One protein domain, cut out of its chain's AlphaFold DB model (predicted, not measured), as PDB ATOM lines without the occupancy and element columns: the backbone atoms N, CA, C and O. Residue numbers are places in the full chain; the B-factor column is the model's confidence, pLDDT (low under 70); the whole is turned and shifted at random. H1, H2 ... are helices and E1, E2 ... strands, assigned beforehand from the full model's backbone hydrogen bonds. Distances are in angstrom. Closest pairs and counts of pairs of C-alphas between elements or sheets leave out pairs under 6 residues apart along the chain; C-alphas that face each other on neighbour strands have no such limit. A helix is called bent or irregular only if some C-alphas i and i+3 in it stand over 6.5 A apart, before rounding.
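What this domain is: This is residues 27 to 224 of the 507 residues of an uncharacterized protein of Thaumarchaeota archaeon (UniProt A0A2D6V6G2). Four long helices, H1, H6, H7 and H8, make a stem, and a strongly twisted sheet of E1, E2, E3, E4 and E7 sits at one end of it, curled round the short helix H2. H1, H6 and H7 form a loose up-and-down bundle, with H8 running beside H1 and crossing H7; the small hairpin E5 and E6 lies beside E7, and a wide loop with H3, H4 and H5 runs round one side. The printed part has 198 residues, with eight named helices and seven named strands in the order H1 E1 E2 E3 E4 H2 H3 H4 H5 H6 H7 E5 E6 E7 H8. The large sheet is branched, with antiparallel neighbours, and the class is mixed, helices and strands. The whole is compact, with a radius of gyration of the C-alphas of 17.4 A and spans of 49 by 46 by 36 A.

Where its parts are: H1, residues 29 to 50, begins at C-alpha 29 (346.186, 323.596, 249.418) and is 29.8 A long; it has a kink of 50 degrees near residue 40 and is irregular, C-alphas 42 and 45 being 7.2 A apart. E1 is residues 51 to 53. E2, residues 60 to 69, 25.1 A, bends by 69 degrees at residue 64. E3 is residues 74 to 82, 23.5 A, and E4 residues 85 to 89. The short helices are H2, residues 93 to 99, H3, residues 104 to 108, H4, residues 124 to 128, and H5, residues 134 to 137. H6, residues 140 to 154, 20.9 A, begins at C-alpha 140 (366.062, 343.992, 232.543). H7, residues 158 to 172, 21.3 A, is only just irregular: C-alphas 159 and 162 are 6.8 A apart. E5 is residues 180 to 182, E6 residues 185 to 187 and E7 residues 199 to 203. H8, residues 205 to 224, 27.9 A, ends at C-alpha 224 (346.713, 314.368, 245.917).

How they stand to each other: H6 is the hub, touching H1, H3, H7 and H8. With residues 39 to 49 alone H1 touches H6, at a shallow tilt of 26 degrees, opposite ways; the closest C-alphas, of Val 39 and Glu 152, are 5.8 A apart. H6 and H7 form a helical hairpin at 19 degrees. H7 and H8 touch at a steep tilt of 62 degrees, the C-alphas of Ala 167 and Ala 213 being closest at 5.0 A. H8 and H1 touch at a shallow tilt of 18 degrees, opposite ways, closest at Glu 47 and Trp 206, 6.2 A between C-alphas. H3 only just touches H6, with 3 pairs of C-alphas within 8 A, closest at Leu 107 and Phe 144, 6.0 A. H5 is close to H6 but not clearly touching, and H4 touches no helix. E1 to E4 form a meander, each strand the antiparallel neighbour of the one before. E1 and E7 lie on one side of E2, E3 on the other side. N 52 and O 61 are 2.8 A apart, N 67 and O 77 2.8 A, N 66 and O 202 2.9 A, N 80 and O 87 2.7 A, and, between E5 and E6, N 180 and O 187 2.9 A, each within hydrogen-bond range. The closest C-alphas of E5 and E7, His 180 and Ser 200, are 5.0 A apart. H2 is on the branched sheet, which curls round it; H1 only grazes it with residues 47 to 50. Every O i to N i+4 pair is within hydrogen-bond range in H2, H3, H4, H6 and H8, against 11 of 18 in H1 and 8 of 11 in H7; H5 is too short for such a pair.

The domain as a whole: The C-alphas farthest apart, of Cys 57 and Ser 119, are 50.2 A apart, while those of Phe 27 and Asn 224, the first and last printed, are 6.7 A apart. The printed part has no cut. The long links are H3 to H4, residues 109 to 123, and E6 to E7. The mean pLDDT of the printed part is 95.2, and no printed residue is under 70.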
ATOM      1  N   PHE A  27     350.524 317.822 248.939       94.44
ATOM      2  CA  PHE A  27     350.296 319.250 248.798       94.44
ATOM      3  C   PHE A  27     349.192 319.723 249.735       94.44
ATOM      4  O   PHE A  27     348.051 319.279 249.620       94.44
ATOM      5  N   ASP A  28     349.520 320.648 250.632       95.19
ATOM      6  CA  ASP A  28     348.530 321.360 251.433       95.19
ATOM      7  C   ASP A  28     348.053 322.598 250.667       95.19
ATOM      8  O   ASP A  28     348.783 323.575 250.475       95.19
ATOM      9  N   ARG A  29     346.802 322.536 250.212       95.31
ATOM     10  CA  ARG A  29     346.186 323.596 249.418       95.31
ATOM     11  C   ARG A  29     345.962 324.877 250.215       95.31
ATOM     12  O   ARG A  29     346.117 325.950 249.637       95.31
ATOM     13  N   SER A  30     345.586 324.771 251.490       96.12
ATOM     14  CA  SER A  30     345.338 325.948 252.330       96.12
ATOM     15  C   SER A  30     346.651 326.662 252.598       96.12
ATOM     16  O   SER A  30     346.782 327.848 252.313       96.12
ATOM     17  N   LEU A  31     347.666 325.903 253.015       96.31
ATOM     18  CA  LEU A  31     348.993 326.438 253.288       96.31
ATOM     19  C   LEU A  31     349.609 327.106 252.052       96.31
ATOM     20  O   LEU A  31     350.185 328.190 252.150       96.31
ATOM     21  N   PHE A  32     349.485 326.480 250.878       97.19
ATOM     22  CA  PHE A  32     349.968 327.071 249.631       97.19
ATOM     23  C   PHE A  32     349.208 328.349 249.268       97.19
ATOM     24  O   PHE A  32     349.829 329.303 248.806       97.19
ATOM     25  N   HIS A  33     347.889 328.385 249.477       97.44
ATOM     26  CA  HIS A  33     347.089 329.583 249.234       97.44
ATOM     27  C   HIS A  33     347.520 330.741 250.141       97.44
ATOM     28  O   HIS A  33     347.801 331.821 249.630       97.44
ATOM     29  N   ASP A  34     347.688 330.499 251.440       97.25
ATOM     30  CA  ASP A  34     348.152 331.518 252.389       97.25
ATOM     31  C   ASP A  34     349.550 332.034 252.020       97.25
ATOM     32  O   ASP A  34     349.829 333.234 252.059       97.25
ATOM     33  N   SER A  35     350.434 331.121 251.610       97.69
ATOM     34  CA  SER A  35     351.775 331.456 251.124       97.69
ATOM     35  C   SER A  35     351.712 332.309 249.855       97.69
ATOM     36  O   SER A  35     352.468 333.269 249.711       97.69
ATOM     37  N   PHE A  36     350.804 331.973 248.935       98.19
ATOM     38  CA  PHE A  36     350.598 332.715 247.698       98.19
ATOM     39  C   PHE A  36     350.074 334.122 247.972       98.19
ATOM     40  O   PHE A  36     350.623 335.068 247.418       98.19
ATOM     41  N   GLU A  37     349.075 334.279 248.845       98.12
ATOM     42  CA  GLU A  37     348.541 335.601 249.190       98.12
ATOM     43  C   GLU A  37     349.605 336.482 249.862       98.12
ATOM     44  O   GLU A  37     349.717 337.657 249.524       98.12
ATOM     45  N   ARG A  38     350.478 335.919 250.713       97.38
ATOM     46  CA  ARG A  38     351.616 336.660 251.296       97.38
ATOM     47  C   ARG A  38     352.582 337.196 250.243       97.38
ATOM     48  O   ARG A  38     352.964 338.362 250.313       97.38
ATOM     49  N   VAL A  39     352.979 336.356 249.284       98.12
ATOM     50  CA  VAL A  39     353.844 336.784 248.171       98.12
ATOM     51  C   VAL A  39     353.108 337.828 247.334       98.12
ATOM     52  O   VAL A  39     353.639 338.907 247.093       98.12
ATOM     53  N   LYS A  40     351.848 337.559 246.981       98.12
ATOM     54  CA  LYS A  40     350.996 338.447 246.189       98.12
ATOM     55  C   LYS A  40     350.885 339.848 246.767       98.12
ATOM     56  O   LYS A  40     351.172 340.789 246.040       98.12
ATOM     57  N   THR A  41     350.565 340.007 248.050       97.62
ATOM     58  CA  THR A  41     350.462 341.336 248.679       97.62
ATOM     59  C   THR A  41     351.750 342.155 248.542       97.62
ATOM     60  O   THR A  41     351.700 343.381 248.488       97.62
ATOM     61  N   ARG A  42     352.914 341.501 248.460       97.12
ATOM     62  CA  ARG A  42     354.214 342.174 248.328       97.12
ATOM     63  C   ARG A  42     354.651 342.390 246.882       97.12
ATOM     64  O   ARG A  42     355.450 343.283 246.620       97.12
ATOM     65  N   THR A  43     354.138 341.600 245.940       97.62
ATOM     66  CA  THR A  43     354.636 341.584 244.557       97.62
ATOM     67  C   THR A  43     353.598 341.946 243.501       97.62
ATOM     68  O   THR A  43     353.973 342.156 242.352       97.62
ATOM     69  N   GLU A  44     352.309 342.063 243.823       96.44
ATOM     70  CA  GLU A  44     351.275 342.421 242.836       96.44
ATOM     71  C   GLU A  44     351.468 343.830 242.259       96.44
ATOM     72  O   GLU A  44     351.162 344.079 241.094       96.44
ATOM     73  N   ALA A  45     352.100 344.728 243.020       96.50
ATOM     74  CA  ALA A  45     352.507 346.046 242.538       96.50
ATOM     75  C   ALA A  45     353.480 345.979 241.342       96.50
ATOM     76  O   ALA A  45     353.590 346.950 240.591       96.50
ATOM     77  N   LEU A  46     354.139 344.835 241.096       96.94
ATOM     78  CA  LEU A  46     354.954 344.617 239.897       96.94
ATOM     79  C   LEU A  46     354.133 344.698 238.600       96.94
ATOM     80  O   LEU A  46     354.719 344.925 237.541       96.94
ATOM     81  N   GLU A  47     352.796 344.591 238.637       95.19
ATOM     82  CA  GLU A  47     351.965 344.893 237.461       95.19
ATOM     83  C   GLU A  47     352.196 346.314 236.934       95.19
ATOM     84  O   GLU A  47     352.131 346.539 235.726       95.19
ATOM     85  N   GLN A  48     352.543 347.261 237.812       95.12
ATOM     86  CA  GLN A  48     352.802 348.653 237.440       95.12
ATOM     87  C   GLN A  48     354.045 348.816 236.558       95.12
ATOM     88  O   GLN A  48     354.174 349.823 235.861       95.12
ATOM     89  N   LEU A  49     354.935 347.818 236.515       95.50
ATOM     90  CA  LEU A  49     356.059 347.795 235.573       95.50
ATOM     91  C   LEU A  49     355.595 347.648 234.115       95.50
ATOM     92  O   LEU A  49     356.367 347.932 233.200       95.50
ATOM     93  N   TYR A  50     354.346 347.223 233.912       96.88
ATOM     94  CA  TYR A  50     353.719 346.969 232.616       96.88
ATOM     95  C   TYR A  50     352.573 347.954 232.328       96.88
ATOM     96  O   TYR A  50     351.690 347.663 231.518       96.88
ATOM     97  N   ARG A  51     352.558 349.109 233.008       96.50
ATOM     98  CA  ARG A  51     351.560 350.167 232.801       96.50
ATOM     99  C   ARG A  51     351.672 350.807 231.420       96.50
ATOM    100  O   ARG A  51     352.767 350.964 230.890       96.50
ATOM    101  N   THR A  52     350.529 351.192 230.868       97.25
ATOM    102  CA  THR A  52     350.386 351.864 229.572       97.25
ATOM    103  C   THR A  52     349.000 352.510 229.466       97.25
ATOM    104  O   THR A  52     348.119 352.250 230.285       97.25
ATOM    105  N   LYS A  53     348.765 353.323 228.436       96.88
ATOM    106  CA  LYS A  53     347.444 353.888 228.125       96.88
ATOM    107  C   LYS A  53     346.687 353.011 227.128       96.88
ATOM    108  O   LYS A  53     347.264 352.523 226.151       96.88
ATOM    109  N   CYS A  54     345.387 352.825 227.356       96.75
ATOM    110  CA  CYS A  54     344.525 352.100 226.428       96.75
ATOM    111  C   CYS A  54     344.352 352.885 225.116       96.75
ATOM    112  O   CYS A  54     343.913 354.033 225.161       96.75
ATOM    113  N   PRO A  55     344.592 352.275 223.937       96.44
ATOM    114  CA  PRO A  55     344.464 352.978 222.658       96.44
ATOM    115  C   PRO A  55     343.011 353.314 222.289       96.44
ATOM    116  O   PRO A  55     342.785 354.103 221.380       96.44
ATOM    117  N   LYS A  56     342.023 352.698 222.958       95.81
ATOM    118  CA  LYS A  56     340.596 352.886 222.662       95.81
ATOM    119  C   LYS A  56     339.938 353.950 223.537       95.81
ATOM    120  O   LYS A  56     339.224 354.794 223.014       95.81
ATOM    121  N   CYS A  57     340.120 353.881 224.856       96.19
ATOM    122  CA  CYS A  57     339.454 354.787 225.801       96.19
ATOM    123  C   CYS A  57     340.401 355.766 226.505       96.19
ATOM    124  O   CYS A  57     339.928 356.574 227.288       96.19
ATOM    125  N   GLY A  58     341.718 355.689 226.280       94.88
ATOM    126  CA  GLY A  58     342.701 356.596 226.888       94.88
ATOM    127  C   GLY A  58     342.992 356.357 228.377       94.88
ATOM    128  O   GLY A  58     343.928 356.943 228.910       94.88
ATOM    129  N   GLU A  59     342.245 355.479 229.042       96.31
ATOM    130  CA  GLU A  59     342.434 355.157 230.463       96.31
ATOM    131  C   GLU A  59     343.760 354.439 230.748       96.31
ATOM    132  O   GLU A  59     344.327 353.764 229.878       96.31
ATOM    133  N   ASP A  60     344.234 354.556 231.993       96.12
ATOM    134  CA  ASP A  60     345.364 353.764 232.487       96.12
ATOM    135  C   ASP A  60     345.047 352.265 232.454       96.12
ATOM    136  O   ASP A  60     343.955 351.807 232.798       96.12
ATOM    137  N   SER A  61     346.023 351.488 232.002       96.12
ATOM    138  CA  SER A  61     345.894 350.058 231.764       96.12
ATOM    139  C   SER A  61     347.247 349.370 231.927       96.12
ATOM    140  O   SER A  61     348.277 350.010 232.129       96.12
ATOM    141  N   ILE A  62     347.258 348.046 231.803       95.81
ATOM    142  CA  ILE A  62     348.481 347.246 231.731       95.81
ATOM    143  C   ILE A  62     348.505 346.407 230.457       95.81
ATOM    144  O   ILE A  62     347.455 346.034 229.921       95.81
ATOM    145  N   PHE A  63     349.703 346.127 229.955       97.00
ATOM    146  CA  PHE A  63     349.883 345.226 228.825       97.00
ATOM    147  C   PHE A  63     350.222 343.803 229.281       97.00
ATOM    148  O   PHE A  63     350.891 343.587 230.290       97.00
ATOM    149  N   ASP A  64     349.734 342.823 228.522       95.62
ATOM    150  CA  ASP A  64     350.044 341.404 228.711       95.62
ATOM    151  C   ASP A  64     351.441 341.070 228.193       95.62
ATOM    152  O   ASP A  64     352.191 340.335 228.837       95.62
ATOM    153  N   TRP A  65     351.772 341.595 227.011       97.25
ATOM    154  CA  TRP A  65     353.080 341.444 226.391       97.25
ATOM    155  C   TRP A  65     353.468 342.652 225.545       97.25
ATOM    156  O   TRP A  65     352.611 343.370 225.026       97.25
ATOM    157  N   MET A  66     354.777 342.818 225.383       97.69
ATOM    158  CA  MET A  66     355.432 343.752 224.476       97.69
ATOM    159  C   MET A  66     356.334 342.959 223.524       97.69
ATOM    160  O   MET A  66     357.148 342.150 223.965       97.69
ATOM    161  N   GLU A  67     356.172 343.162 222.221       97.69
ATOM    162  CA  GLU A  67     356.998 342.542 221.183       97.69
ATOM    163  C   GLU A  67     358.211 343.430 220.891       97.69
ATOM    164  O   GLU A  67     358.065 344.637 220.694       97.69
ATOM    165  N   TRP A  68     359.400 342.839 220.848       97.44
ATOM    166  CA  TRP A  68     360.672 343.528 220.645       97.44
ATOM    167  C   TRP A  68     361.313 343.135 219.323       97.44
ATOM    168  O   TRP A  68     361.298 341.964 218.956       97.44
ATOM    169  N   ASP A  69     361.957 344.087 218.651       96.69
ATOM    170  CA  ASP A  69     362.948 343.792 217.617       96.69
ATOM    171  C   ASP A  69     364.301 343.528 218.286       96.69
ATOM    172  O   ASP A  69     364.935 344.432 218.836       96.69
ATOM    173  N   GLU A  70     364.760 342.280 218.248       93.88
ATOM    174  CA  GLU A  70     366.000 341.872 218.903       93.88
ATOM    175  C   GLU A  70     367.262 342.397 218.212       93.88
ATOM    176  O   GLU A  70     368.319 342.441 218.845       93.88
ATOM    177  N   SER A  71     367.179 342.816 216.947       92.88
ATOM    178  CA  SER A  71     368.313 343.412 216.232       92.88
ATOM    179  C   SER A  71     368.470 344.894 216.568       92.88
ATOM    180  O   SER A  71     369.570 345.349 216.868       92.88
ATOM    181  N   LYS A  72     367.354 345.628 216.590       94.12
ATOM    182  CA  LYS A  72     367.317 347.074 216.847       94.12
ATOM    183  C   LYS A  72     367.214 347.420 218.331       94.12
ATOM    184  O   LYS A  72     367.442 348.566 218.694       94.12
ATOM    185  N   LYS A  73     366.864 346.444 219.176       92.38
ATOM    186  CA  LYS A  73     366.589 346.614 220.613       92.38
ATOM    187  C   LYS A  73     365.509 347.668 220.884       92.38
ATOM    188  O   LYS A  73     365.636 348.463 221.807       92.38
ATOM    189  N   VAL A  74     364.437 347.652 220.090       94.94
ATOM    190  CA  VAL A  74     363.294 348.569 220.240       94.94
ATOM    191  C   VAL A  74     361.979 347.801 220.375       94.94
ATOM    192  O   VAL A  74     361.827 346.750 219.743       94.94
ATOM    193  N   PRO A  75     361.018 348.303 221.168       97.19
ATOM    194  CA  PRO A  75     359.680 347.735 221.209       97.19
ATOM    195  C   PRO A  75     358.922 348.065 219.912       97.19
ATOM    196  O   PRO A  75     359.048 349.159 219.364       97.19
ATOM    197  N   LEU A  76     358.139 347.109 219.413       96.94
ATOM    198  CA  LEU A  76     357.404 347.204 218.144       96.94
ATOM    199  C   LEU A  76     355.909 347.437 218.350       96.94
ATOM    200  O   LEU A  76     355.304 348.257 217.666       96.94
ATOM    201  N   ARG A  77     355.313 346.685 219.276       97.38
ATOM    202  CA  ARG A  77     353.892 346.744 219.637       97.38
ATOM    203  C   ARG A  77     353.666 346.076 220.982       97.38
ATOM    204  O   ARG A  77     354.497 345.295 221.444       97.38
ATOM    205  N   LEU A  78     352.524 346.352 221.587       96.88
ATOM    206  CA  LEU A  78     352.106 345.734 222.839       96.88
ATOM    207  C   LEU A  78     350.620 345.383 222.813       96.88
ATOM    208  O   LEU A  78     349.821 346.073 222.177       96.88
ATOM    209  N   LYS A  79     350.256 344.321 223.533       97.44
ATOM    210  CA  LYS A  79     348.863 343.924 223.752       97.44
ATOM    211  C   LYS A  79     348.382 344.437 225.099       97.44
ATOM    212  O   LYS A  79     348.752 343.900 226.139       97.44
ATOM    213  N   VAL A  80     347.526 345.446 225.068       97.00
ATOM    214  CA  VAL A  80     346.878 346.056 226.230       97.00
ATOM    215  C   VAL A  80     345.661 345.238 226.642       97.00
ATOM    216  O   VAL A  80     344.824 344.904 225.802       97.00
ATOM    217  N   VAL A  81     345.526 344.970 227.941       93.50
ATOM    218  CA  VAL A  81     344.304 344.416 228.533       93.50
ATOM    219  C   VAL A  81     343.634 345.498 229.358       93.50
ATOM    220  O   VAL A  81     344.126 345.862 230.423       93.50
ATOM    221  N   CYS A  82     342.511 346.001 228.852       94.19
ATOM    222  CA  CYS A  82     341.726 347.067 229.458       94.19
ATOM    223  C   CYS A  82     340.305 346.577 229.774       94.19
ATOM    224  O   CYS A  82     339.826 345.592 229.210       94.19
ATOM    225  N   LYS A  83     339.583 347.310 230.630       92.69
ATOM    226  CA  LYS A  83     338.160 347.061 230.921       92.69
ATOM    227  C   LYS A  83     337.281 347.114 229.663       92.69
ATOM    228  O   LYS A  83     336.274 346.424 229.596       92.69
ATOM    229  N   CYS A  84     337.667 347.908 228.661       94.31
ATOM    230  CA  CYS A  84     336.928 348.059 227.403       94.31
ATOM    231  C   CYS A  84     337.282 347.010 226.327       94.31
ATOM    232  O   CYS A  84     336.712 347.052 225.229       94.31
ATOM    233  N   GLY A  85     338.209 346.092 226.632       93.75
ATOM    234  CA  GLY A  85     338.656 345.031 225.736       93.75
ATOM    235  C   GLY A  85     340.173 344.830 225.714       93.75
ATOM    236  O   GLY A  85     340.942 345.508 226.398       93.75
ATOM    237  N   SER A  86     340.605 343.865 224.900       94.06
ATOM    238  CA  SER A  86     342.018 343.665 224.559       94.06
ATOM    239  C   SER A  86     342.339 344.345 223.235       94.06
ATOM    240  O   SER A  86     341.624 344.147 222.251       94.06
ATOM    241  N   HIS A  87     343.425 345.110 223.201       96.12
ATOM    242  CA  HIS A  87     343.816 345.910 222.043       96.12
ATOM    243  C   HIS A  87     345.320 345.815 221.802       96.12
ATOM    244  O   HIS A  87     346.089 345.727 222.753       96.12
ATOM    245  N   GLU A  88     345.746 345.864 220.544       96.31
ATOM    246  CA  GLU A  88     347.158 346.039 220.200       96.31
ATOM    247  C   GLU A  88     347.417 347.497 219.819       96.31
ATOM    248  O   GLU A  88     346.581 348.127 219.170       96.31
ATOM    249  N   LYS A  89     348.568 348.035 220.230       96.94
ATOM    250  CA  LYS A  89     349.030 349.369 219.830       96.94
ATOM    251  C   LYS A  89     350.537 349.393 219.602       96.94
ATOM    252  O   LYS A  89     351.264 348.557 220.143       96.94
ATOM    253  N   SER A  90     350.996 350.388 218.851       97.44
ATOM    254  CA  SER A  90     352.409 350.773 218.836       97.44
ATOM    255  C   SER A  90     352.796 351.415 220.180       97.44
ATOM    256  O   SER A  90     351.945 352.075 220.785       97.44
ATOM    257  N   PRO A  91     354.041 351.242 220.660       97.12
ATOM    258  CA  PRO A  91     354.512 351.884 221.885       97.12
ATOM    259  C   PRO A  91     354.485 353.410 221.751       97.12
ATOM    260  O   PRO A  91     354.939 353.945 220.740       97.12
ATOM    261  N   ASP A  92     353.978 354.101 222.769       96.19
ATOM    262  CA  ASP A  92     354.110 355.555 222.890       96.19
ATOM    263  C   ASP A  92     355.430 355.959 223.580       96.19
ATOM    264  O   ASP A  92     356.261 355.120 223.942       96.19
ATOM    265  N   ALA A  93     355.660 357.266 223.738       95.50
ATOM    266  CA  ALA A  93     356.888 357.787 224.337       95.50
ATOM    267  C   ALA A  93     357.120 357.299 225.781       95.50
ATOM    268  O   ALA A  93     358.262 357.018 226.153       95.50
ATOM    269  N   GLU A  94     356.064 357.161 226.589       94.44
ATOM    270  CA  GLU A  94     356.193 356.676 227.966       94.44
ATOM    271  C   GLU A  94     356.417 355.157 228.001       94.44
ATOM    272  O   GLU A  94     357.234 354.688 228.798       94.44
ATOM    273  N   ASP A  95     355.797 354.395 227.091       96.25
ATOM    274  CA  ASP A  95     356.059 352.959 226.931       96.25
ATOM    275  C   ASP A  95     357.545 352.699 226.621       96.25
ATOM    276  O   ASP A  95     358.193 351.875 227.277       96.25
ATOM    277  N   VAL A  96     358.108 353.433 225.649       95.06
ATOM    278  CA  VAL A  96     359.523 353.323 225.242       95.06
ATOM    279  C   VAL A  96     360.457 353.726 226.382       95.06
ATOM    280  O   VAL A  96     361.454 353.048 226.643       95.06
ATOM    281  N   LYS A  97     360.135 354.807 227.095       93.75
ATOM    282  CA  LYS A  97     360.907 355.281 228.249       93.75
ATOM    283  C   LYS A  97     360.928 354.254 229.378       93.75
ATOM    284  O   LYS A  97     361.997 353.957 229.907       93.75
ATOM    285  N   LEU A  98     359.781 353.667 229.723       91.75
ATOM    286  CA  LEU A  98     359.712 352.629 230.752       91.75
ATOM    287  C   LEU A  98     360.432 351.350 230.303       91.75
ATOM    288  O   LEU A  98     360.993 350.642 231.140       91.75
ATOM    289  N   ALA A  99     360.383 351.013 229.009       90.94
ATOM    290  CA  ALA A  99     361.044 349.832 228.440       90.94
ATOM    291  C   ALA A  99     362.570 349.945 228.519       90.94
ATOM    292  O   ALA A  99     363.250 348.973 228.843       90.94
ATOM    293  N   ASN A 100     363.083 351.158 228.323       90.62
ATOM    294  CA  ASN A 100     364.506 351.475 228.377       90.62
ATOM    295  C   ASN A 100     364.973 352.007 229.742       90.62
ATOM    296  O   ASN A 100     366.101 352.492 229.848       90.62
ATOM    297  N   LYS A 101     364.141 351.920 230.795       93.75
ATOM    298  CA  LYS A 101     364.538 352.302 232.161       93.75
ATOM    299  C   LYS A 101     365.849 351.597 232.531       93.75
ATOM    300  O   LYS A 101     366.023 350.406 232.276       93.75
ATOM    301  N   ASN A 102     366.764 352.319 233.176       92.31
ATOM    302  CA  ASN A 102     367.938 351.707 233.785       92.31
ATOM    303  C   ASN A 102     367.546 351.020 235.104       92.31
ATOM    304  O   ASN A 102     367.193 351.694 236.066       92.31
ATOM    305  N   TRP A 103     367.636 349.690 235.136       92.88
ATOM    306  CA  TRP A 103     367.271 348.858 236.292       92.88
ATOM    307  C   TRP A 103     368.448 348.549 237.226       92.88
ATOM    308  O   TRP A 103     368.311 347.731 238.128       92.88
ATOM    309  N   LYS A 104     369.632 349.134 236.993       91.50
ATOM    310  CA  LYS A 104     370.853 348.778 237.733       91.50
ATOM    311  C   LYS A 104     370.694 348.959 239.245       91.50
ATOM    312  O   LYS A 104     371.010 348.033 239.978       91.50
ATOM    313  N   ALA A 105     370.189 350.113 239.682       92.44
ATOM    314  CA  ALA A 105     369.976 350.401 241.102       92.44
ATOM    315  C   ALA A 105     368.875 349.510 241.706       92.44
ATOM    316  O   ALA A 105     369.024 349.015 242.817       92.44
ATOM    317  N   ASP A 106     367.801 349.245 240.950       93.75
ATOM    318  CA  ASP A 106     366.709 348.375 241.407       93.75
ATOM    319  C   ASP A 106     367.180 346.916 241.608       93.75
ATOM    320  O   ASP A 106     366.692 346.209 242.484       93.75
ATOM    321  N   LEU A 107     368.137 346.458 240.794       94.69
ATOM    322  CA  LEU A 107     368.691 345.102 240.837       94.69
ATOM    323  C   LEU A 107     369.838 344.926 241.843       94.69
ATOM    324  O   LEU A 107     370.206 343.791 242.130       94.69
ATOM    325  N   GLU A 108     370.425 346.007 242.354       92.56
ATOM    326  CA  GLU A 108     371.644 345.959 243.176       92.56
ATOM    327  C   GLU A 108     371.450 345.179 244.484       92.56
ATOM    328  O   GLU A 108     372.330 344.421 244.887       92.56
ATOM    329  N   ASN A 109     370.263 345.298 245.085       90.69
ATOM    330  CA  ASN A 109     369.910 344.655 246.353       90.69
ATOM    331  C   ASN A 109     369.190 343.310 246.186       90.69
ATOM    332  O   ASN A 109     368.769 342.716 247.174       90.69
ATOM    333  N   LEU A 110     369.021 342.832 244.953       96.25
ATOM    334  CA  LEU A 110     368.315 341.590 244.670       96.25
ATOM    335  C   LEU A 110     369.284 340.520 244.192       96.25
ATOM    336  O   LEU A 110     370.195 340.759 243.395       96.25
ATOM    337  N   TRP A 111     369.045 339.291 244.636       97.06
ATOM    338  CA  TRP A 111     369.742 338.152 244.072       97.06
ATOM    339  C   TRP A 111     369.079 337.711 242.763       97.06
ATOM    340  O   TRP A 111     367.865 337.537 242.679       97.06
ATOM    341  N   TYR A 112     369.898 337.457 241.748       97.44
ATOM    342  CA  TYR A 112     369.508 336.842 240.483       97.44
ATOM    343  C   TYR A 112     370.722 336.108 239.884       97.44
ATOM    344  O   TYR A 112     371.853 336.390 240.297       97.44
ATOM    345  N   PRO A 113     370.527 335.198 238.914       97.06
ATOM    346  CA  PRO A 113     371.617 334.403 238.366       97.06
ATOM    347  C   PRO A 113     372.703 335.231 237.683       97.06
ATOM    348  O   PRO A 113     372.430 335.976 236.740       97.06
ATOM    349  N   LYS A 114     373.951 335.050 238.108       96.06
ATOM    350  CA  LYS A 114     375.147 335.638 237.490       96.06
ATOM    351  C   LYS A 114     376.061 334.565 236.898       96.06
ATOM    352  O   LYS A 114     377.176 334.878 236.487       96.06
ATOM    353  N   ALA A 115     375.604 333.317 236.808       97.81
ATOM    354  CA  ALA A 115     376.340 332.230 236.185       97.81
ATOM    355  C   ALA A 115     376.684 332.547 234.724       97.81
ATOM    356  O   ALA A 115     375.837 332.951 233.913       97.81
ATOM    357  N   ARG A 116     377.952 332.310 234.379       97.88
ATOM    358  CA  ARG A 116     378.431 332.352 233.001       97.88
ATOM    359  C   ARG A 116     377.902 331.136 232.246       97.88
ATOM    360  O   ARG A 116     377.938 330.017 232.747       97.88
ATOM    361  N   ILE A 117     377.470 331.354 231.012       97.69
ATOM    362  CA  ILE A 117     377.039 330.288 230.112       97.69
ATOM    363  C   ILE A 117     378.283 329.501 229.661       97.69
ATOM    364  O   ILE A 117     379.179 330.093 229.038       97.69
ATOM    365  N   PRO A 118     378.367 328.190 229.959       95.25
ATOM    366  CA  PRO A 118     379.497 327.362 229.551       95.25
ATOM    367  C   PRO A 118     379.503 327.147 228.033       95.25
ATOM    368  O   PRO A 118     378.489 327.327 227.357       95.25
ATOM    369  N   SER A 119     380.651 326.744 227.484       94.31
ATOM    370  CA  SER A 119     380.698 326.244 226.103       94.31
ATOM    371  C   SER A 119     380.000 324.890 226.013       94.31
ATOM    372  O   SER A 119     380.153 324.070 226.916       94.31
ATOM    373  N   GLY A 120     379.255 324.663 224.938       93.62
ATOM    374  CA  GLY A 120     378.417 323.478 224.787       93.62
ATOM    375  C   GLY A 120     377.684 323.458 223.451       93.62
ATOM    376  O   GLY A 120     377.609 324.475 222.754       93.62
ATOM    377  N   ASP A 121     377.135 322.296 223.095       91.81
ATOM    378  CA  ASP A 121     376.486 322.073 221.795       91.81
ATOM    379  C   ASP A 121     375.219 322.929 221.628       91.81
ATOM    380  O   ASP A 121     374.943 323.450 220.545       91.81
ATOM    381  N   LYS A 122     374.462 323.122 222.712       92.75
ATOM    382  CA  LYS A 122     373.244 323.938 222.764       92.75
ATOM    383  C   LYS A 122     373.519 325.368 223.213       92.75
ATOM    384  O   LYS A 122     372.740 326.252 222.861       92.75
ATOM    385  N   THR A 123     374.587 325.629 223.963       94.81
ATOM    386  CA  THR A 123     374.863 326.958 224.541       94.81
ATOM    387  C   THR A 123     375.731 327.859 223.661       94.81
ATOM    388  O   THR A 123     375.607 329.085 223.735       94.81
ATOM    389  N   ASP A 124     376.568 327.311 222.775       94.56
ATOM    390  CA  ASP A 124     377.469 328.121 221.941       94.56
ATOM    391  C   ASP A 124     376.722 329.068 220.983       94.56
ATOM    392  O   ASP A 124     377.240 330.132 220.638       94.56
ATOM    393  N   VAL A 125     375.483 328.744 220.592       94.25
ATOM    394  CA  VAL A 125     374.627 329.647 219.798       94.25
ATOM    395  C   VAL A 125     374.336 330.963 220.527       94.25
ATOM    396  O   VAL A 125     374.273 332.015 219.889       94.25
ATOM    397  N   LEU A 126     374.209 330.933 221.857       95.44
ATOM    398  CA  LEU A 126     374.035 332.132 222.678       95.44
ATOM    399  C   LEU A 126     375.333 332.934 222.740       95.44
ATOM    400  O   LEU A 126     375.332 334.141 222.494       95.44
ATOM    401  N   ARG A 127     376.457 332.250 222.977       93.94
ATOM    402  CA  ARG A 127     377.782 332.877 223.086       93.94
ATOM    403  C   ARG A 127     378.185 333.587 221.795       93.94
ATOM    404  O   ARG A 127     378.675 334.711 221.850       93.94
ATOM    405  N   LYS A 128     377.897 332.988 220.634       94.06
ATOM    406  CA  LYS A 128     378.096 333.608 219.308       94.06
ATOM    407  C   LYS A 128     377.260 334.875 219.104       94.06
ATOM    408  O   LYS A 128     377.663 335.747 218.346       94.06
ATOM    409  N   LYS A 129     376.122 334.997 219.795       92.75
ATOM    410  CA  LYS A 129     375.275 336.203 219.824       92.75
ATOM    411  C   LYS A 129     375.684 337.202 220.922       92.75
ATOM    412  O   LYS A 129     374.939 338.140 221.191       92.75
ATOM    413  N   GLY A 130     376.827 337.001 221.585       94.69
ATOM    414  CA  GLY A 130     377.308 337.858 222.676       94.69
ATOM    415  C   GLY A 130     376.600 337.644 224.020       94.69
ATOM    416  O   GLY A 130     376.861 338.379 224.972       94.69
ATOM    417  N   ILE A 131     375.729 336.635 224.128       96.50
ATOM    418  CA  ILE A 131     375.056 336.268 225.378       96.50
ATOM    419  C   ILE A 131     375.984 335.326 226.150       96.50
ATOM    420  O   ILE A 131     376.197 334.175 225.770       96.50
ATOM    421  N   THR A 132     376.584 335.847 227.215       97.56
ATOM    422  CA  THR A 132     377.634 335.195 228.008       97.56
ATOM    423  C   THR A 132     377.180 334.784 229.404       97.56
ATOM    424  O   THR A 132     377.841 333.944 230.005       97.56
ATOM    425  N   HIS A 133     376.066 335.323 229.907       98.19
ATOM    426  CA  HIS A 133     375.507 335.025 231.229       98.19
ATOM    427  C   HIS A 133     374.007 334.735 231.136       98.19
ATOM    428  O   HIS A 133     373.314 335.316 230.297       98.19
ATOM    429  N   PHE A 134     373.490 333.863 232.007       97.81
ATOM    430  CA  PHE A 134     372.081 333.453 231.961       97.81
ATOM    431  C   PHE A 134     371.100 334.611 232.208       97.81
ATOM    432  O   PHE A 134     370.045 334.641 231.574       97.81
ATOM    433  N   GLU A 135     371.451 335.614 233.028       97.31
ATOM    434  CA  GLU A 135     370.608 336.812 233.222       97.31
ATOM    435  C   GLU A 135     370.302 337.569 231.920       97.31
ATOM    436  O   GLU A 135     369.260 338.210 231.798       97.31
ATOM    437  N   GLN A 136     371.173 337.474 230.912       96.88
ATOM    438  CA  GLN A 136     371.015 338.195 229.647       96.88
ATOM    439  C   GLN A 136     369.923 337.593 228.746       96.88
ATOM    440  O   GLN A 136     369.529 338.214 227.754       96.88
ATOM    441  N   LEU A 137     369.406 336.407 229.096       97.19
ATOM    442  CA  LEU A 137     368.239 335.799 228.452       97.19
ATOM    443  C   LEU A 137     366.928 336.496 228.826       97.19
ATOM    444  O   LEU A 137     365.902 336.208 228.217       97.19
ATOM    445  N   PHE A 138     366.944 337.417 229.784       96.88
ATOM    446  CA  PHE A 138     365.781 338.170 230.234       96.88
ATOM    447  C   PHE A 138     365.922 339.638 229.829       96.88
ATOM    448  O   PHE A 138     367.029 340.161 229.672       96.88
ATOM    449  N   THR A 139     364.799 340.330 229.643       95.81
ATOM    450  CA  THR A 139     364.839 341.796 229.640       95.81
ATOM    451  C   THR A 139     365.128 342.278 231.059       95.81
ATOM    452  O   THR A 139     364.836 341.580 232.032       95.81
ATOM    453  N   ARG A 140     365.706 343.475 231.211       95.06
ATOM    454  CA  ARG A 140     366.062 343.992 232.543       95.06
ATOM    455  C   ARG A 140     364.831 344.184 233.440       95.06
ATOM    456  O   ARG A 140     364.907 343.870 234.623       95.06
ATOM    457  N   ARG A 141     363.690 344.581 232.861       96.00
ATOM    458  CA  ARG A 141     362.393 344.643 233.550       96.00
ATOM    459  C   ARG A 141     361.950 343.267 234.057       96.00
ATOM    460  O   ARG A 141     361.637 343.129 235.236       96.00
ATOM    461  N   ASN A 142     361.951 342.247 233.195       97.31
ATOM    462  CA  ASN A 142     361.537 340.898 233.596       97.31
ATOM    463  C   ASN A 142     362.501 340.269 234.604       97.31
ATOM    464  O   ASN A 142     362.050 339.582 235.514       97.31
ATOM    465  N   LEU A 143     363.804 340.530 234.478       97.81
ATOM    466  CA  LEU A 143     364.802 340.087 235.450       97.81
ATOM    467  C   LEU A 143     364.518 340.672 236.838       97.81
ATOM    468  O   LEU A 143     364.511 339.926 237.812       97.81
ATOM    469  N   PHE A 144     364.225 341.974 236.919       97.62
ATOM    470  CA  PHE A 144     363.856 342.638 238.171       97.62
ATOM    471  C   PHE A 144     362.579 342.050 238.784       97.62
ATOM    472  O   PHE A 144     362.563 341.716 239.968       97.62
ATOM    473  N   ALA A 145     361.531 341.856 237.978       98.00
ATOM    474  CA  ALA A 145     360.284 341.258 238.450       98.00
ATOM    475  C   ALA A 145     360.493 339.825 238.976       98.00
ATOM    476  O   ALA A 145     360.004 339.487 240.052       98.00
ATOM    477  N   LEU A 146     361.258 338.993 238.258       98.50
ATOM    478  CA  LEU A 146     361.602 337.637 238.697       98.50
ATOM    479  C   LEU A 146     362.412 337.643 239.997       98.50
ATOM    480  O   LEU A 146     362.093 336.887 240.910       98.50
ATOM    481  N   ALA A 147     363.443 338.484 240.082       98.31
ATOM    482  CA  ALA A 147     364.299 338.579 241.258       98.31
ATOM    483  C   ALA A 147     363.506 339.028 242.495       98.31
ATOM    484  O   ALA A 147     363.652 338.436 243.558       98.31
ATOM    485  N   THR A 148     362.596 339.993 242.328       98.38
ATOM    486  CA  THR A 148     361.704 340.465 243.401       98.38
ATOM    487  C   THR A 148     360.770 339.355 243.882       98.38
ATOM    488  O   THR A 148     360.667 339.111 245.080       98.38
ATOM    489  N   ILE A 149     360.117 338.631 242.960       98.56
ATOM    490  CA  ILE A 149     359.241 337.507 243.330       98.56
ATOM    491  C   ILE A 149     360.036 336.428 244.068       98.56
ATOM    492  O   ILE A 149     359.587 335.937 245.098       98.56
ATOM    493  N   LEU A 150     361.215 336.061 243.564       98.19
ATOM    494  CA  LEU A 150     362.043 335.040 244.195       98.19
ATOM    495  C   LEU A 150     362.506 335.449 245.598       98.19
ATOM    496  O   LEU A 150     362.549 334.601 246.487       98.19
ATOM    497  N   GLU A 151     362.836 336.722 245.803       97.56
ATOM    498  CA  GLU A 151     363.206 337.248 247.116       97.56
ATOM    499  C   GLU A 151     362.048 337.111 248.114       97.56
ATOM    500  O   GLU A 151     362.228 336.579 249.208       97.56
ATOM    501  N   GLU A 152     360.824 337.460 247.712       98.00
ATOM    502  CA  GLU A 152     359.650 337.285 248.577       98.00
ATOM    503  C   GLU A 152     359.325 335.820 248.865       98.00
ATOM    504  O   GLU A 152     358.924 335.478 249.978       98.00
ATOM    505  N   ILE A 153     359.564 334.923 247.907       97.94
ATOM    506  CA  ILE A 153     359.449 333.479 248.143       97.94
ATOM    507  C   ILE A 153     360.456 333.028 249.204       97.94
ATOM    508  O   ILE A 153     360.106 332.236 250.076       97.94
ATOM    509  N   ARG A 154     361.689 333.539 249.172       95.81
ATOM    510  CA  ARG A 154     362.745 333.183 250.136       95.81
ATOM    511  C   ARG A 154     362.469 333.677 251.553       95.81
ATOM    512  O   ARG A 154     362.986 333.081 252.495       95.81
ATOM    513  N   HIS A 155     361.644 334.709 251.709       96.31
ATOM    514  CA  HIS A 155     361.178 335.180 253.014       96.31
ATOM    515  C   HIS A 155     360.077 334.307 253.637       96.31
ATOM    516  O   HIS A 155     359.759 334.476 254.816       96.31
ATOM    517  N   LEU A 156     359.484 333.369 252.889       96.81
ATOM    518  CA  LEU A 156     358.524 332.420 253.454       96.81
ATOM    519  C   LEU A 156     359.223 331.413 254.391       96.81
ATOM    520  O   LEU A 156     360.409 331.130 254.225       96.81
ATOM    521  N   PRO A 157     358.505 330.795 255.346       94.19
ATOM    522  CA  PRO A 157     359.009 329.636 256.082       94.19
ATOM    523  C   PRO A 157     359.465 328.521 255.134       94.19
ATOM    524  O   PRO A 157     358.819 328.278 254.118       94.19
ATOM    525  N   SER A 158     360.531 327.794 255.483       89.00
ATOM    526  CA  SER A 158     361.130 326.755 254.623       89.00
ATOM    527  C   SER A 158     360.120 325.724 254.098       89.00
ATOM    528  O   SER A 158     360.174 325.351 252.930       89.00
ATOM    529  N   THR A 159     359.141 325.332 254.917       83.94
ATOM    530  CA  THR A 159     358.062 324.392 254.559       83.94
ATOM    531  C   THR A 159     357.100 324.916 253.487       83.94
ATOM    532  O   THR A 159     356.412 324.131 252.842       83.94
ATOM    533  N   GLN A 160     357.046 326.233 253.284       90.62
ATOM    534  CA  GLN A 160     356.182 326.915 252.316       90.62
ATOM    535  C   GLN A 160     356.928 327.293 251.024       90.62
ATOM    536  O   GLN A 160     356.298 327.608 250.012       90.62
ATOM    537  N   GLN A 161     358.265 327.248 251.033       94.62
ATOM    538  CA  GLN A 161     359.086 327.697 249.907       94.62
ATOM    539  C   GLN A 161     359.079 326.730 248.724       94.62
ATOM    540  O   GLN A 161     359.129 327.194 247.589       94.62
ATOM    541  N   GLU A 162     359.037 325.412 248.946       93.88
ATOM    542  CA  GLU A 162     359.273 324.421 247.880       93.88
ATOM    543  C   GLU A 162     358.261 324.533 246.734       93.88
ATOM    544  O   GLU A 162     358.632 324.806 245.591       93.88
ATOM    545  N   PHE A 163     356.963 324.406 247.028       96.31
ATOM    546  CA  PHE A 163     355.931 324.513 245.993       96.31
ATOM    547  C   PHE A 163     355.843 325.919 245.397       96.31
ATOM    548  O   PHE A 163     355.518 326.066 244.217       96.31
ATOM    549  N   MET A 164     356.166 326.958 246.170       97.56
ATOM    550  CA  MET A 164     356.189 328.324 245.650       97.56
ATOM    551  C   MET A 164     357.359 328.540 244.680       97.56
ATOM    552  O   MET A 164     357.186 329.102 243.599       97.56
ATOM    553  N   SER A 165     358.528 327.991 245.007       97.19
ATOM    554  CA  SER A 165     359.706 327.955 244.136       97.19
ATOM    555  C   SER A 165     359.447 327.116 242.885       97.19
ATOM    556  O   SER A 165     359.934 327.443 241.804       97.19
ATOM    557  N   PHE A 166     358.632 326.063 242.988       97.12
ATOM    558  CA  PHE A 166     358.177 325.281 241.839       97.12
ATOM    559  C   PHE A 166     357.209 326.063 240.933       97.12
ATOM    560  O   PHE A 166     357.335 326.021 239.706       97.12
ATOM    561  N   ALA A 167     356.286 326.852 241.499       97.38
ATOM    562  CA  ALA A 167     355.463 327.782 240.718       97.38
ATOM    563  C   ALA A 167     356.325 328.845 240.009       97.38
ATOM    564  O   ALA A 167     356.131 329.124 238.818       97.38
ATOM    565  N   PHE A 168     357.319 329.392 240.717       98.25
ATOM    566  CA  PHE A 168     358.288 330.340 240.176       98.25
ATOM    567  C   PHE A 168     359.089 329.739 239.017       98.25
ATOM    568  O   PHE A 168     359.097 330.302 237.922       98.25
ATOM    569  N   SER A 169     359.688 328.558 239.191       97.25
ATOM    570  CA  SER A 169     360.489 327.923 238.137       97.25
ATOM    571  C   SER A 169     359.668 327.625 236.879       97.25
ATOM    572  O   SER A 169     360.145 327.786 235.753       97.25
ATOM    573  N   SER A 170     358.389 327.285 237.054       96.00
ATOM    574  CA  SER A 170     357.443 327.082 235.957       96.00
ATOM    575  C   SER A 170     357.153 328.363 235.155       96.00
ATOM    576  O   SER A 170     356.745 328.299 233.990       96.00
ATOM    577  N   SER A 171     357.379 329.531 235.759       97.50
ATOM    578  CA  SER A 171     357.215 330.849 235.133       97.50
ATOM    579  C   SER A 171     358.392 331.199 234.224       97.50
ATOM    580  O   SER A 171     358.198 331.872 233.214       97.50
ATOM    581  N   LEU A 172     359.587 330.663 234.506       97.38
ATOM    582  CA  LEU A 172     360.815 330.956 233.758       97.38
ATOM    583  C   LEU A 172     360.702 330.616 232.269       97.38
ATOM    584  O   LEU A 172     361.250 331.340 231.442       97.38
ATOM    585  N   LYS A 173     359.938 329.578 231.896       94.69
ATOM    586  CA  LYS A 173     359.660 329.240 230.484       94.69
ATOM    587  C   LYS A 173     359.077 330.421 229.695       94.69
ATOM    588  O   LYS A 173     359.289 330.508 228.490       94.69
ATOM    589  N   TRP A 174     358.322 331.285 230.364       96.25
ATOM    590  CA  TRP A 174     357.566 332.392 229.779       96.25
ATOM    591  C   TRP A 174     358.209 333.754 230.043       96.25
ATOM    592  O   TRP A 174     357.647 334.776 229.676       96.25
ATOM    593  N   ALA A 175     359.344 333.796 230.734       95.75
ATOM    594  CA  ALA A 175     359.908 335.052 231.211       95.75
ATOM    595  C   ALA A 175     361.090 335.559 230.375       95.75
ATOM    596  O   ALA A 175     361.436 336.740 230.457       95.75
ATOM    597  N   SER A 176     361.706 334.684 229.576       94.69
ATOM    598  CA  SER A 176     362.871 335.018 228.756       94.69
ATOM    599  C   SER A 176     362.511 335.589 227.390       94.69
ATOM    600  O   SER A 176     361.413 335.424 226.866       94.69
ATOM    601  N   ARG A 177     363.528 336.160 226.752       94.94
ATOM    602  CA  ARG A 177     363.563 336.638 225.363       94.94
ATOM    603  C   ARG A 177     363.452 335.511 224.323       94.94
ATOM    604  O   ARG A 177     363.557 335.762 223.126       94.94
ATOM    605  N   MET A 178     363.275 334.265 224.765       95.69
ATOM    606  CA  MET A 178     362.965 333.118 223.906       95.69
ATOM    607  C   MET A 178     361.456 332.955 223.676       95.69
ATOM    608  O   MET A 178     361.051 332.071 222.928       95.69
ATOM    609  N   CYS A 179     360.618 333.782 224.306       95.88
ATOM    610  CA  CYS A 179     359.184 333.806 224.034       95.88
ATOM    611  C   CYS A 179     358.899 334.487 222.690       95.88
ATOM    612  O   CYS A 179     359.549 335.476 222.346       95.88
ATOM    613  N   HIS A 180     357.905 333.994 221.951       94.31
ATOM    614  CA  HIS A 180     357.489 334.554 220.662       94.31
ATOM    615  C   HIS A 180     355.982 334.372 220.419       94.31
ATOM    616  O   HIS A 180     355.298 333.649 221.150       94.31
ATOM    617  N   LEU A 181     355.456 335.038 219.389       91.38
ATOM    618  CA  LEU A 181     354.105 334.790 218.887       91.38
ATOM    619  C   LEU A 181     354.133 333.739 217.783       91.38
ATOM    620  O   LEU A 181     354.772 333.928 216.746       91.38
ATOM    621  N   ARG A 182     353.346 332.680 217.969       84.44
ATOM    622  CA  ARG A 182     352.943 331.770 216.900       84.44
ATOM    623  C   ARG A 182     351.520 332.115 216.481       84.44
ATOM    624  O   ARG A 182     350.550 331.733 217.138       84.44
ATOM    625  N   HIS A 183     351.393 332.867 215.392       83.00
ATOM    626  CA  HIS A 183     350.141 333.533 215.020       83.00
ATOM    627  C   HIS A 183     349.631 334.419 216.174       83.00
ATOM    628  O   HIS A 183     350.307 335.371 216.550       83.00
ATOM    629  N   ALA A 184     348.471 334.102 216.755       82.88
ATOM    630  CA  ALA A 184     347.896 334.813 217.898       82.88
ATOM    631  C   ALA A 184     348.215 334.156 219.259       82.88
ATOM    632  O   ALA A 184     347.757 334.633 220.299       82.88
ATOM    633  N   VAL A 185     348.965 333.048 219.268       87.12
ATOM    634  CA  VAL A 185     349.277 332.281 220.478       87.12
ATOM    635  C   VAL A 185     350.660 332.664 220.984       87.12
ATOM    636  O   VAL A 185     351.649 332.582 220.260       87.12
ATOM    637  N   VAL A 186     350.728 333.064 222.251       91.38
ATOM    638  CA  VAL A 186     351.997 333.256 222.954       91.38
ATOM    639  C   VAL A 186     352.615 331.887 223.211       91.38
ATOM    640  O   VAL A 186     352.004 331.044 223.869       91.38
ATOM    641  N   GLU A 187     353.841 331.689 222.743       90.81
ATOM    642  CA  GLU A 187     354.659 330.528 223.067       90.81
ATOM    643  C   GLU A 187     355.884 330.981 223.858       90.81
ATOM    644  O   GLU A 187     356.584 331.915 223.469       90.81
ATOM    645  N   GLY A 188     356.131 330.328 224.997       90.31
ATOM    646  CA  GLY A 188     357.356 330.523 225.767       90.31
ATOM    647  C   GLY A 188     358.562 329.893 225.068       90.31
ATOM    648  O   GLY A 188     358.618 329.800 223.844       90.31
ATOM    649  N   TRP A 189     359.500 329.359 225.845       90.56
ATOM    650  CA  TRP A 189     360.576 328.543 225.285       90.56
ATOM    651  C   TRP A 189     360.013 327.269 224.618       90.56
ATOM    652  O   TRP A 189     359.543 326.353 225.300       90.56
ATOM    653  N   ALA A 190     359.994 327.257 223.281       82.38
ATOM    654  CA  ALA A 190     359.296 326.253 222.470       82.38
ATOM    655  C   ALA A 190     360.200 325.140 221.908       82.38
ATOM    656  O   ALA A 190     359.713 324.063 221.566       82.38
ATOM    657  N   LEU A 191     361.507 325.388 221.800       82.62
ATOM    658  CA  LEU A 191     362.466 324.480 221.166       82.62
ATOM    659  C   LEU A 191     363.291 323.704 222.199       82.62
ATOM    660  O   LEU A 191     363.587 324.224 223.272       82.62
ATOM    661  N   HIS A 192     363.776 322.511 221.837       84.19
ATOM    662  CA  HIS A 192     364.799 321.772 222.599       84.19
ATOM    663  C   HIS A 192     366.211 322.356 222.366       84.19
ATOM    664  O   HIS A 192     367.194 321.635 222.196       84.19
ATOM    665  N   ALA A 193     366.298 323.685 222.284       90.50
ATOM    666  CA  ALA A 193     367.503 324.452 222.004       90.50
ATOM    667  C   ALA A 193     367.313 325.907 222.447       90.50
ATOM    668  O   ALA A 193     366.200 326.435 222.401       90.50
ATOM    669  N   TYR A 194     368.402 326.580 222.814       94.38
ATOM    670  CA  TYR A 194     368.368 328.016 223.072       94.38
ATOM    671  C   TYR A 194     368.192 328.792 221.767       94.38
ATOM    672  O   TYR A 194     369.017 328.702 220.855       94.38
ATOM    673  N   TRP A 195     367.130 329.593 221.683       93.25
ATOM    674  CA  TRP A 195     366.854 330.391 220.495       93.25
ATOM    675  C   TRP A 195     366.218 331.733 220.841       93.25
ATOM    676  O   TRP A 195     365.080 331.809 221.295       93.25
ATOM    677  N   ILE A 196     366.963 332.806 220.581       93.12
ATOM    678  CA  ILE A 196     366.443 334.175 220.610       93.12
ATOM    679  C   ILE A 196     365.866 334.487 219.232       93.12
ATOM    680  O   ILE A 196     366.622 334.583 218.254       93.12
ATOM    681  N   TYR A 197     364.543 334.614 219.174       93.06
ATOM    682  CA  TYR A 197     363.803 334.966 217.967       93.06
ATOM    683  C   TYR A 197     364.103 336.414 217.554       93.06
ATOM    684  O   TYR A 197     364.291 337.253 218.427       93.06
ATOM    685  N   PRO A 198     364.104 336.750 216.249       94.00
ATOM    686  CA  PRO A 198     364.254 338.141 215.808       94.00
ATOM    687  C   PRO A 198     363.189 339.075 216.393       94.00
ATOM    688  O   PRO A 198     363.471 340.242 216.655       94.00
ATOM    689  N   LYS A 199     361.981 338.538 216.612       95.75
ATOM    690  CA  LYS A 199     360.906 339.177 217.366       95.75
ATOM    691  C   LYS A 199     360.641 338.386 218.639       95.75
ATOM    692  O   LYS A 199     360.133 337.268 218.555       95.75
ATOM    693  N   SER A 200     361.016 338.942 219.784       96.56
ATOM    694  CA  SER A 200     360.806 338.315 221.091       96.56
ATOM    695  C   SER A 200     359.634 338.961 221.827       96.56
ATOM    696  O   SER A 200     359.244 340.089 221.529       96.56
ATOM    697  N   LEU A 201     359.057 338.240 222.784       96.94
ATOM    698  CA  LEU A 201     358.015 338.755 223.666       96.94
ATOM    699  C   LEU A 201     358.544 338.966 225.080       96.94
ATOM    700  O   LEU A 201     359.040 338.040 225.719       96.94
ATOM    701  N   GLU A 202     358.335 340.169 225.598       97.50
ATOM    702  CA  GLU A 202     358.412 340.466 227.020       97.50
ATOM    703  C   GLU A 202     357.007 340.373 227.623       97.50
ATOM    704  O   GLU A 202     356.121 341.145 227.264       97.50
ATOM    705  N   LEU A 203     356.793 339.413 228.522       97.69
ATOM    706  CA  LEU A 203     355.503 339.155 229.171       97.69
ATOM    707  C   LEU A 203     355.409 339.810 230.555       97.69
ATOM    708  O   LEU A 203     356.420 339.940 231.244       97.69
ATOM    709  N   ASN A 204     354.187 340.129 230.991       97.75
ATOM    710  CA  ASN A 204     353.903 340.531 232.370       97.75
ATOM    711  C   ASN A 204     354.191 339.373 233.344       97.75
ATOM    712  O   ASN A 204     353.423 338.409 233.437       97.75
ATOM    713  N   ILE A 205     355.312 339.464 234.067       98.00
ATOM    714  CA  ILE A 205     355.824 338.367 234.897       98.00
ATOM    715  C   ILE A 205     354.938 338.077 236.105       98.00
ATOM    716  O   ILE A 205     354.769 336.906 236.443       98.00
ATOM    717  N   TRP A 206     354.322 339.093 236.711       98.06
ATOM    718  CA  TRP A 206     353.393 338.874 237.819       98.06
ATOM    719  C   TRP A 206     352.196 338.019 237.379       98.06
ATOM    720  O   TRP A 206     351.915 336.977 237.975       98.06
ATOM    721  N   ARG A 207     351.561 338.378 236.255       97.44
ATOM    722  CA  ARG A 207     350.445 337.606 235.676       97.44
ATOM    723  C   ARG A 207     350.853 336.197 235.264       97.44
ATOM    724  O   ARG A 207     350.068 335.252 235.386       97.44
ATOM    725  N   VAL A 208     352.070 336.029 234.737       97.94
ATOM    726  CA  VAL A 208     352.627 334.703 234.436       97.94
ATOM    727  C   VAL A 208     352.740 333.882 235.720       97.94
ATOM    728  O   VAL A 208     352.223 332.766 235.752       97.94
ATOM    729  N   PHE A 209     353.363 334.430 236.764       98.50
ATOM    730  CA  PHE A 209     353.563 333.747 238.039       98.50
ATOM    731  C   PHE A 209     352.239 333.344 238.691       98.50
ATOM    732  O   PHE A 209     352.047 332.167 238.997       98.50
ATOM    733  N   GLU A 210     351.278 334.264 238.785       98.19
ATOM    734  CA  GLU A 210     349.939 333.976 239.302       98.19
ATOM    735  C   GLU A 210     349.264 332.826 238.531       98.19
ATOM    736  O   GLU A 210     348.746 331.870 239.120       98.19
ATOM    737  N   ARG A 211     349.309 332.855 237.193       97.31
ATOM    738  CA  ARG A 211     348.762 331.769 236.363       97.31
ATOM    739  C   ARG A 211     349.457 330.435 236.620       97.31
ATOM    740  O   ARG A 211     348.788 329.397 236.588       97.31
ATOM    741  N   ARG A 212     350.778 330.435 236.831       97.31
ATOM    742  CA  ARG A 212     351.549 329.217 237.124       97.31
ATOM    743  C   ARG A 212     351.256 328.679 238.518       97.31
ATOM    744  O   ARG A 212     351.078 327.469 238.626       97.31
ATOM    745  N   ALA A 213     351.084 329.535 239.525       97.50
ATOM    746  CA  ALA A 213     350.632 329.135 240.857       97.50
ATOM    747  C   ALA A 213     349.257 328.446 240.794       97.50
ATOM    748  O   ALA A 213     349.101 327.323 241.267       97.50
ATOM    749  N   ARG A 214     348.287 329.035 240.075       97.12
ATOM    750  CA  ARG A 214     346.967 328.410 239.859       97.12
ATOM    751  C   ARG A 214     347.052 327.084 239.088       97.12
ATOM    752  O   ARG A 214     346.267 326.171 239.338       97.12
ATOM    753  N   ALA A 215     347.952 326.979 238.107       96.31
ATOM    754  CA  ALA A 215     348.163 325.741 237.351       96.31
ATOM    755  C   ALA A 215     348.773 324.631 238.215       96.31
ATOM    756  O   ALA A 215     348.343 323.483 238.106       96.31
ATOM    757  N   LEU A 216     349.717 324.986 239.092       96.25
ATOM    758  CA  LEU A 216     350.292 324.082 240.080       96.25
ATOM    759  C   LEU A 216     349.202 323.530 240.994       96.25
ATOM    760  O   LEU A 216     349.107 322.313 241.110       96.25
ATOM    761  N   THR A 217     348.331 324.377 241.558       95.81
ATOM    762  CA  THR A 217     347.227 323.919 242.424       95.81
ATOM    763  C   THR A 217     346.376 322.848 241.740       95.81
ATOM    764  O   THR A 217     346.146 321.795 242.324       95.81
ATOM    765  N   ARG A 218     345.987 323.047 240.470       94.81
ATOM    766  CA  ARG A 218     345.208 322.044 239.716       94.81
ATOM    767  C   ARG A 218     345.965 320.732 239.505       94.81
ATOM    768  O   ARG A 218     345.383 319.660 239.641       94.81
ATOM    769  N   GLY A 219     347.253 320.808 239.163       94.88
ATOM    770  CA  GLY A 219     348.094 319.617 239.011       94.88
ATOM    771  C   GLY A 219     348.257 318.863 240.331       94.88
ATOM    772  O   GLY A 219     348.176 317.635 240.371       94.88
ATOM    773  N   LYS A 220     348.411 319.599 241.434       95.44
ATOM    774  CA  LYS A 220     348.552 319.016 242.763       95.44
ATOM    775  C   LYS A 220     347.253 318.437 243.305       95.44
ATOM    776  O   LYS A 220     347.321 317.358 243.885       95.44
ATOM    777  N   ASP A 221     346.097 319.039 243.022       94.75
ATOM    778  CA  ASP A 221     344.782 318.448 243.308       94.75
ATOM    779  C   ASP A 221     344.665 317.044 242.674       94.75
ATOM    780  O   ASP A 221     344.268 316.084 243.339       94.75
ATOM    781  N   PHE A 222     345.092 316.887 241.413       93.81
ATOM    782  CA  PHE A 222     345.129 315.580 240.745       93.81
ATOM    783  C   PHE A 222     346.098 314.601 241.427       93.81
ATOM    784  O   PHE A 222     345.728 313.455 241.698       93.81
ATOM    785  N   SER A 223     347.324 315.035 241.744       94.00
ATOM    786  CA  SER A 223     348.311 314.171 242.414       94.00
ATOM    787  C   SER A 223     347.884 313.769 243.833       94.00
ATOM    788  O   SER A 223     348.054 312.619 244.220       94.00
ATOM    789  N   ASN A 224     347.246 314.666 244.590       94.88
ATOM    790  CA  ASN A 224     346.713 314.368 245.917       94.88
ATOM    791  C   ASN A 224     345.572 313.351 245.836       94.88
ATOM    792  O   ASN A 224     345.505 312.449 246.662       94.88
TER     793      ASN A 224